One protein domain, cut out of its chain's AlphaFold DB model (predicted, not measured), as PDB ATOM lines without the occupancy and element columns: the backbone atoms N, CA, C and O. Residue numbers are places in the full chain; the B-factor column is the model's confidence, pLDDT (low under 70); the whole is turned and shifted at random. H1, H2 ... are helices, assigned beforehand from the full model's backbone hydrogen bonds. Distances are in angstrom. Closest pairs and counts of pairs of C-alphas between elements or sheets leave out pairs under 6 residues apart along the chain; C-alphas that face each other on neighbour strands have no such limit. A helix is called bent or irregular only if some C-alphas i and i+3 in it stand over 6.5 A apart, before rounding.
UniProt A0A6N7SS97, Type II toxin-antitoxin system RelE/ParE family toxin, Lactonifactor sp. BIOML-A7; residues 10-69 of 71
ATOM      1  N   GLN A  10      31.243  24.517 -36.429       97.50
ATOM      2  CA  GLN A  10      30.189  24.759 -35.447       97.50
ATOM      3  C   GLN A  10      29.236  25.869 -35.901       97.50
ATOM      4  O   GLN A  10      28.029  25.678 -35.842       97.50
ATOM      5  N   ALA A  11      29.755  26.996 -36.398       96.12
ATOM      6  CA  ALA A  11      28.916  28.096 -36.864       96.12
ATOM      7  C   ALA A  11      28.065  27.699 -38.083       96.12
ATOM      8  O   ALA A  11      26.916  28.117 -38.188       96.12
ATOM      9  N   ASP A  12      28.602  26.875 -38.986       97.06
ATOM     10  CA  ASP A  12      27.833  26.319 -40.107       97.06
ATOM     11  C   ASP A  12      26.695  25.407 -39.614       97.06
ATOM     12  O   ASP A  12      25.539  25.563 -40.019       97.06
ATOM     13  N   SER A  13      26.995  24.529 -38.652       97.81
ATOM     14  CA  SER A  13      26.003  23.677 -37.989       97.81
ATOM     15  C   SER A  13      24.928  24.493 -37.260       97.81
ATOM     16  O   SER A  13      23.744  24.180 -37.364       97.81
ATOM     17  N   ASP A  14      25.305  25.583 -36.588       97.56
ATOM     18  CA  ASP A  14      24.370  26.470 -35.890       97.56
ATOM     19  C   ASP A  14      23.407  27.156 -36.877       97.56
ATOM     20  O   ASP A  14      22.195  27.189 -36.643       97.56
ATOM     21  N   LEU A  15      23.912  27.652 -38.016       97.12
ATOM     22  CA  LEU A  15      23.080  28.235 -39.080       97.12
ATOM     23  C   LEU A  15      22.086  27.213 -39.637       97.12
ATOM     24  O   LEU A  15      20.910  27.531 -39.847       97.12
ATOM     25  N   ARG A  16      22.546  25.978 -39.849       97.56
ATOM     26  CA  ARG A  16      21.696  24.873 -40.283       97.56
ATOM     27  C   ARG A  16      20.641  24.535 -39.234       97.56
ATOM     28  O   ARG A  16      19.472  24.427 -39.586       97.56
ATOM     29  N   GLY A  17      21.017  24.438 -37.962       98.12
ATOM     30  CA  GLY A  17      20.099  24.154 -36.861       98.12
ATOM     31  C   GLY A  17      18.990  25.201 -36.730       98.12
ATOM     32  O   GLY A  17      17.825  24.841 -36.562       98.12
ATOM     33  N   ILE A  18      19.317  26.491 -36.886       97.50
ATOM     34  CA  ILE A  18      18.323  27.578 -36.918       97.50
ATOM     35  C   ILE A  18      17.338  27.377 -38.074       97.50
ATOM     36  O   ILE A  18      16.125  27.460 -37.869       97.50
ATOM     37  N   TYR A  19      17.843  27.098 -39.280       98.19
ATOM     38  CA  TYR A  19      16.991  26.860 -40.444       98.19
ATOM     39  C   TYR A  19      16.080  25.646 -40.232       98.19
ATOM     40  O   TYR A  19      14.871  25.755 -40.414       98.19
ATOM     41  N   GLU A  20      16.639  24.508 -39.816       98.31
ATOM     42  CA  GLU A  20      15.901  23.260 -39.614       98.31
ATOM     43  C   GLU A  20      14.833  23.399 -38.523       98.31
ATOM     44  O   GLU A  20      13.710  22.921 -38.690       98.31
ATOM     45  N   TYR A  21      15.136  24.108 -37.433       98.50
ATOM     46  CA  TYR A  21      14.158  24.385 -36.387       98.50
ATOM     47  C   TYR A  21      12.956  25.158 -36.940       98.50
ATOM     48  O   TYR A  21      11.813  24.731 -36.773       98.50
ATOM     49  N   ILE A  22      13.191  26.255 -37.659       98.44
ATOM     50  CA  ILE A  22      12.103  27.083 -38.190       98.44
ATOM     51  C   ILE A  22      11.353  26.341 -39.311       98.44
ATOM     52  O   ILE A  22      10.126  26.260 -39.290       98.44
ATOM     53  N   ALA A  23      12.065  25.751 -40.269       98.50
ATOM     54  CA  ALA A  23      11.459  25.115 -41.435       98.50
ATOM     55  C   ALA A  23      10.711  23.821 -41.093       98.50
ATOM     56  O   ALA A  23       9.644  23.578 -41.651       98.50
ATOM     57  N   PHE A  24      11.248  22.991 -40.193       98.06
ATOM     58  CA  PHE A  24      10.704  21.656 -39.926       98.06
ATOM     59  C   PHE A  24       9.978  21.548 -38.591       98.06
ATOM     60  O   PHE A  24       8.965  20.858 -38.521       98.06
ATOM     61  N   SER A  25      10.459  22.218 -37.538       98.25
ATOM     62  CA  SER A  25       9.785  22.159 -36.230       98.25
ATOM     63  C   SER A  25       8.622  23.143 -36.151       98.25
ATOM     64  O   SER A  25       7.582  22.806 -35.593       98.25
ATOM     65  N   LEU A  26       8.787  24.344 -36.717       98.44
ATOM     66  CA  LEU A  26       7.723  25.353 -36.774       98.44
ATOM     67  C   LEU A  26       6.908  25.293 -38.072       98.44
ATOM     68  O   LEU A  26       5.831  25.871 -38.118       98.44
ATOM     69  N   VAL A  27       7.374  24.544 -39.082       98.31
ATOM     70  CA  VAL A  27       6.717  24.399 -40.397       98.31
ATOM     71  C   VAL A  27       6.654  25.731 -41.163       98.31
ATOM     72  O   VAL A  27       5.719  26.012 -41.905       98.31
ATOM     73  N   GLU A  28       7.688  26.560 -41.003       98.50
ATOM     74  CA  GLU A  28       7.754  27.926 -41.533       98.50
ATOM     75  C   GLU A  28       8.960  28.112 -42.490       98.50
ATOM     76  O   GLU A  28       9.876  28.892 -42.212       98.50
ATOM     77  N   PRO A  29       9.028  27.389 -43.628       97.75
ATOM     78  CA  PRO A  29      10.224  27.341 -44.481       97.75
ATOM     79  C   PRO A  29      10.584  28.680 -45.143       97.75
ATOM     80  O   PRO A  29      11.767  28.976 -45.317       97.75
ATOM     81  N   GLU A  30       9.596  29.515 -45.479       98.38
ATOM     82  CA  GLU A  30       9.842  30.854 -46.037       98.38
ATOM     83  C   GLU A  30      10.479  31.782 -44.995       98.38
ATOM     84  O   GLU A  30      11.457  32.477 -45.280       98.38
ATOM     85  N   ASN A  31       9.993  31.727 -43.751       97.81
ATOM     86  CA  ASN A  31      10.577  32.470 -42.639       97.81
ATOM     87  C   ASN A  31      11.993  31.979 -42.317       97.81
ATOM     88  O   ASN A  31      12.865  32.797 -42.021       97.81
ATOM     89  N   ALA A  32      12.243  30.669 -42.408       98.12
ATOM     90  CA  ALA A  32      13.572  30.091 -42.230       98.12
ATOM     91  C   ALA A  32      14.562  30.620 -43.280       98.12
ATOM     92  O   ALA A  32      15.658  31.056 -42.926       98.12
ATOM     93  N   ALA A  33      14.161  30.647 -44.556       97.75
ATOM     94  CA  ALA A  33      14.972  31.204 -45.638       97.75
ATOM     95  C   ALA A  33      15.258  32.697 -45.411       97.75
ATOM     96  O   ALA A  33      16.418  33.107 -45.391       97.75
ATOM     97  N   GLY A  34      14.223  33.488 -45.113       97.62
ATOM     98  CA  GLY A  34      14.379  34.917 -44.846       97.62
ATOM     99  C   GLY A  34      15.206  35.223 -43.591       97.62
ATOM    100  O   GLY A  34      15.860  36.264 -43.518       97.62
ATOM    101  N   GLN A  35      15.196  34.354 -42.576       97.06
ATOM    102  CA  GLN A  35      16.116  34.476 -41.440       97.06
ATOM    103  C   GLN A  35      17.554  34.171 -41.849       97.06
ATOM    104  O   GLN A  35      18.460  34.929 -41.509       97.06
ATOM    105  N   LEU A  36      17.771  33.105 -42.616       96.62
ATOM    106  CA  LEU A  36      19.107  32.727 -43.055       96.62
ATOM    107  C   LEU A  36      19.747  33.801 -43.950       96.62
ATOM    108  O   LEU A  36      20.939  34.075 -43.810       96.62
ATOM    109  N   ASP A  37      18.970  34.456 -44.811       96.69
ATOM    110  CA  ASP A  37      19.457  35.555 -45.650       96.69
ATOM    111  C   ASP A  37      19.890  36.766 -44.813       96.69
ATOM    112  O   ASP A  37      20.998  37.278 -44.992       96.69
ATOM    113  N   ARG A  38      19.094  37.158 -43.806       96.31
ATOM    114  CA  ARG A  38      19.465  38.222 -42.856       96.31
ATOM    115  C   ARG A  38      20.747  37.897 -42.093       96.31
ATOM    116  O   ARG A  38      21.594  38.776 -41.918       96.31
ATOM    117  N   LEU A  39      20.916  36.650 -41.651       95.75
ATOM    118  CA  LEU A  39      22.145  36.205 -40.989       95.75
ATOM    119  C   LEU A  39      23.349  36.324 -41.939       95.75
ATOM    120  O   LEU A  39      24.361  36.921 -41.569       95.75
ATOM    121  N   LYS A  40      23.229  35.836 -43.181       93.50
ATOM    122  CA  LYS A  40      24.292  35.904 -44.201       93.50
ATOM    123  C   LYS A  40      24.697  37.337 -44.523       93.50
ATOM    124  O   LYS A  40      25.888  37.642 -44.534       93.50
ATOM    125  N   GLU A  41      23.737  38.231 -44.745       93.88
ATOM    126  CA  GLU A  41      24.022  39.641 -45.022       93.88
ATOM    127  C   GLU A  41      24.780  40.310 -43.872       93.88
ATOM    128  O   GLU A  41      25.736  41.053 -44.101       93.88
ATOM    129  N   ASN A  42      24.385  40.038 -42.627       92.38
ATOM    130  CA  ASN A  42      25.068  40.592 -41.462       92.38
ATOM    131  C   ASN A  42      26.471  40.009 -41.271       92.38
ATOM    132  O   ASN A  42      27.387  40.766 -40.956       92.38
ATOM    133  N   ILE A  43      26.668  38.714 -41.537       93.00
ATOM    134  CA  ILE A  43      27.997  38.088 -41.551       93.00
ATOM    135  C   ILE A  43      28.883  38.760 -42.607       93.00
ATOM    136  O   ILE A  43      30.001  39.157 -42.295       93.00
ATOM    137  N   LEU A  44      28.388  38.976 -43.830       91.94
ATOM    138  CA  LEU A  44      29.161  39.627 -44.896       91.94
ATOM    139  C   LEU A  44      29.565  41.068 -44.542       91.94
ATOM    140  O   LEU A  44      30.673  41.493 -44.871       91.94
ATOM    141  N   LYS A  45      28.729  41.806 -43.799       89.94
ATOM    142  CA  LYS A  45      29.065  43.150 -43.284       89.94
ATOM    143  C   LYS A  45      30.214  43.149 -42.267       89.94
ATOM    144  O   LYS A  45      30.749  44.230 -41.994       89.94
ATOM    145  N   LEU A  46      30.598  41.991 -41.717       90.06
ATOM    146  CA  LEU A  46      31.769  41.851 -40.840       90.06
ATOM    147  C   LEU A  46      33.090  41.996 -41.607       90.06
ATOM    148  O   LEU A  46      34.091  42.386 -41.011       90.06
ATOM    149  N   ALA A  47      33.096  41.726 -42.917       91.06
ATOM    150  CA  ALA A  47      34.287  41.874 -43.752       91.06
ATOM    151  C   ALA A  47      34.768  43.329 -43.820       91.06
ATOM    152  O   ALA A  47      35.950  43.572 -44.064       91.06
ATOM    153  N   ASP A  48      33.871  44.294 -43.608       91.44
ATOM    154  CA  ASP A  48      34.192  45.715 -43.631       91.44
ATOM    155  C   ASP A  48      34.280  46.299 -42.214       91.44
ATOM    156  O   ASP A  48      33.286  46.382 -41.485       91.44
ATOM    157  N   MET A  49      35.488  46.733 -41.847       88.00
ATOM    158  CA  MET A  49      35.823  47.345 -40.556       88.00
ATOM    159  C   MET A  49      35.271  46.556 -39.341       88.00
ATOM    160  O   MET A  49      34.438  47.068 -38.591       88.00
ATOM    161  N   PRO A  50      35.760  45.328 -39.075       84.94
ATOM    162  CA  PRO A  50      35.265  44.472 -37.988       84.94
ATOM    163  C   PRO A  50      35.441  45.089 -36.589       84.94
ATOM    164  O   PRO A  50      34.718  44.750 -35.656       84.94
ATOM    165  N   GLY A  51      36.354  46.052 -36.429       85.81
ATOM    166  CA  GLY A  51      36.534  46.788 -35.174       85.81
ATOM    167  C   GLY A  51      35.353  47.686 -34.772       85.81
ATOM    168  O   GLY A  51      35.324  48.142 -33.633       85.81
ATOM    169  N   LYS A  52      34.381  47.931 -35.667       88.00
ATOM    170  CA  LYS A  52      33.190  48.754 -35.377       88.00
ATOM    171  C   LYS A  52      32.198  48.082 -34.422       88.00
ATOM    172  O   LYS A  52      31.392  48.767 -33.802       88.00
ATOM    173  N   PHE A  53      32.241  46.754 -34.315       88.25
ATOM    174  CA  PHE A  53      31.349  45.990 -33.442       88.25
ATOM    175  C   PHE A  53      31.816  46.048 -31.992       88.25
ATOM    176  O   PHE A  53      33.021  46.085 -31.722       88.25
ATOM    177  N   LYS A  54      30.865  46.043 -31.053       90.62
ATOM    178  CA  LYS A  54      31.163  46.162 -29.625       90.62
ATOM    179  C   LYS A  54      31.955  44.935 -29.151       90.62
ATOM    180  O   LYS A  54      31.637  43.800 -29.502       90.62
ATOM    181  N   LEU A  55      33.005  45.180 -28.366       91.81
ATOM    182  CA  LEU A  55      33.741  44.116 -27.689       91.81
ATOM    183  C   LEU A  55      32.847  43.476 -26.625       91.81
ATOM    184  O   LEU A  55      32.109  44.164 -25.917       91.81
ATOM    185  N   TYR A  56      32.924  42.159 -26.495       91.69
ATOM    186  CA  TYR A  56      32.273  41.464 -25.402       91.69
ATOM    187  C   TYR A  56      33.095  41.658 -24.119       91.69
ATOM    188  O   TYR A  56      34.116  41.016 -23.910       91.69
ATOM    189  N   GLU A  57      32.643  42.576 -23.264       90.31
ATOM    190  CA  GLU A  57      33.361  43.090 -22.080       90.31
ATOM    191  C   GLU A  57      33.442  42.105 -20.892       90.31
ATOM    192  O   GLU A  57      33.730  42.516 -19.770       90.31
ATOM    193  N   LYS A  58      33.161  40.812 -21.088       91.94
ATOM    194  CA  LYS A  58      33.259  39.808 -20.017       91.94
ATOM    195  C   LYS A  58      34.470  38.917 -20.228       91.94
ATOM    196  O   LYS A  58      34.675  38.404 -21.322       91.94
ATOM    197  N   GLU A  59      35.205  38.653 -19.157       89.50
ATOM    198  CA  GLU A  59      36.259  37.638 -19.166       89.50
ATOM    199  C   GLU A  59      35.685  36.224 -19.376       89.50
ATOM    200  O   GLU A  59      34.572  35.949 -18.906       89.50
ATOM    201  N   PRO A  60      36.400  35.318 -20.076       90.38
ATOM    202  CA  PRO A  60      37.752  35.456 -20.655       90.38
ATOM    203  C   PRO A  60      37.767  36.021 -22.093       90.38
ATOM    204  O   PRO A  60      38.721  35.844 -22.849       90.38
ATOM    205  N   TYR A  61      36.661  36.613 -22.543       90.44
ATOM    206  CA  TYR A  61      36.435  36.883 -23.963       90.44
ATOM    207  C   TYR A  61      37.093  38.172 -24.473       90.44
ATOM    208  O   TYR A  61      37.193  38.374 -25.687       90.44
ATOM    209  N   ILE A  62      37.553  39.026 -23.556       86.25
ATOM    210  CA  ILE A  62      38.314  40.239 -23.866       86.25
ATOM    211  C   ILE A  62      39.646  39.856 -24.524       86.25
ATOM    212  O   ILE A  62      39.979  40.391 -25.584       86.25
ATOM    213  N   ASP A  63      40.353  38.875 -23.952       88.81
ATOM    214  CA  ASP A  63      41.666  38.421 -24.425       88.81
ATOM    215  C   ASP A  63      41.619  37.844 -25.845       88.81
ATOM    216  O   ASP A  63      42.523  38.067 -26.652       88.81
ATOM    217  N   VAL A  64      40.527  37.156 -26.188       89.44
ATOM    218  CA  VAL A  64      40.303  36.587 -27.530       89.44
ATOM    219  C   VAL A  64      39.626  37.563 -28.499       89.44
ATOM    220  O   VAL A  64      39.249  37.169 -29.601       89.44
ATOM    221  N   GLN A  65      39.472  38.835 -28.113       90.62
ATOM    222  CA  GLN A  65      38.882  39.896 -28.937       90.62
ATOM    223  C   GLN A  65      37.473  39.565 -29.457       90.62
ATOM    224  O   GLN A  65      37.099  39.965 -30.565       90.62
ATOM    225  N   LEU A  66      36.674  38.842 -28.662       91.88
ATOM    226  CA  LEU A  66      35.315  38.479 -29.049       91.88
ATOM    227  C   LEU A  66      34.459  39.739 -29.201       91.88
ATOM    228  O   LEU A  66      34.431  40.607 -28.327       91.88
ATOM    229  N   ARG A  67      33.710  39.818 -30.297       91.81
ATOM    230  CA  ARG A  67      32.778  40.913 -30.580       91.81
ATOM    231  C   ARG A  67      31.401  40.352 -30.862       91.81
ATOM    232  O   ARG A  67      31.277  39.263 -31.415       91.81
ATOM    233  N   ASN A  68      30.374  41.106 -30.493       89.25
ATOM    234  CA  ASN A  68      28.994  40.750 -30.774       89.25
ATOM    235  C   ASN A  68      28.362  41.727 -31.767       89.25
ATOM    236  O   ASN A  68      28.706  42.905 -31.848       89.25
ATOM    237  N   THR A  69      27.410  41.208 -32.529       87.38
ATOM    238  CA  THR A  69      26.518  41.996 -33.370       87.38
ATOM    239  C   THR A  69      25.095  41.513 -33.140       87.38
ATOM    240  O   THR A  69      24.879  40.357 -32.775       87.38
TER     241      THR A  69
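AT A GLANCE: This is residues 10 to 69 of the 71 residues of the protein "Type II toxin-antitoxin system RelE/ParE family toxin" of Lactonifactor sp. BIOML-A7 (UniProt A0A6N7SS97). Two helices, H1 and H2, fold back on each other as a helical hairpin, and a long looped tail with no named element, residues 48 to 69, continues from the far end of H2 and doubles back on itself near the hairpin's open end. Within that tail, residues 54 to 55 make a short antiparallel pairing with residues 67 to 68. The printed part has 60 residues, with H1 then H2 along the chain and no named strand; the class is all helix, with 35 residues in the named helices. The whole is loose, with a radius of gyration of the C-alphas of 14.5 A, and elongated, spanning 40 by 24 by 15 A.

HOW THE PARTS SIT: H2, residues 29 to 47, is the longest helix, with 19 residues. H1, residues 10 to 25, touches it, with 15 pairs of C-alphas within 8 A. H2 touches H1 with residues 29 to 36 alone. The closest C-alphas of the two helices are those of Ala 23 and Pro 29, 4.0 A apart. The helices run opposite ways at a shallow tilt of 22 degrees, a helical hairpin, and their centres are 12.0 A apart. Every O i to N i+4 pair of H1 is within hydrogen-bond range, and 13 of 15 are in H2.

IN THESE COORDINATES: H2 measures 28.1 A from its first to its last C-alpha, from Pro 29 at (10.224, 27.341, -44.481) to Ala 47 at (34.287, 41.874, -43.752). H1 measures 20.6 A and begins at C-alpha 10, at (30.189, 24.759, -35.447). Neither helix is bent or irregular.

THE WHOLE: The two C-alphas farthest apart, those of Val 27 and Asp 63, are 40.9 A apart. The printed part has no cut, and the link from H1 to H2 is tight, with 3 residues. The C-alphas of residues 48 to 69 lie 8 to 21 A from the mean of all C-alphas. The mean pLDDT of the printed part is 93.9, and no printed residue is under 70.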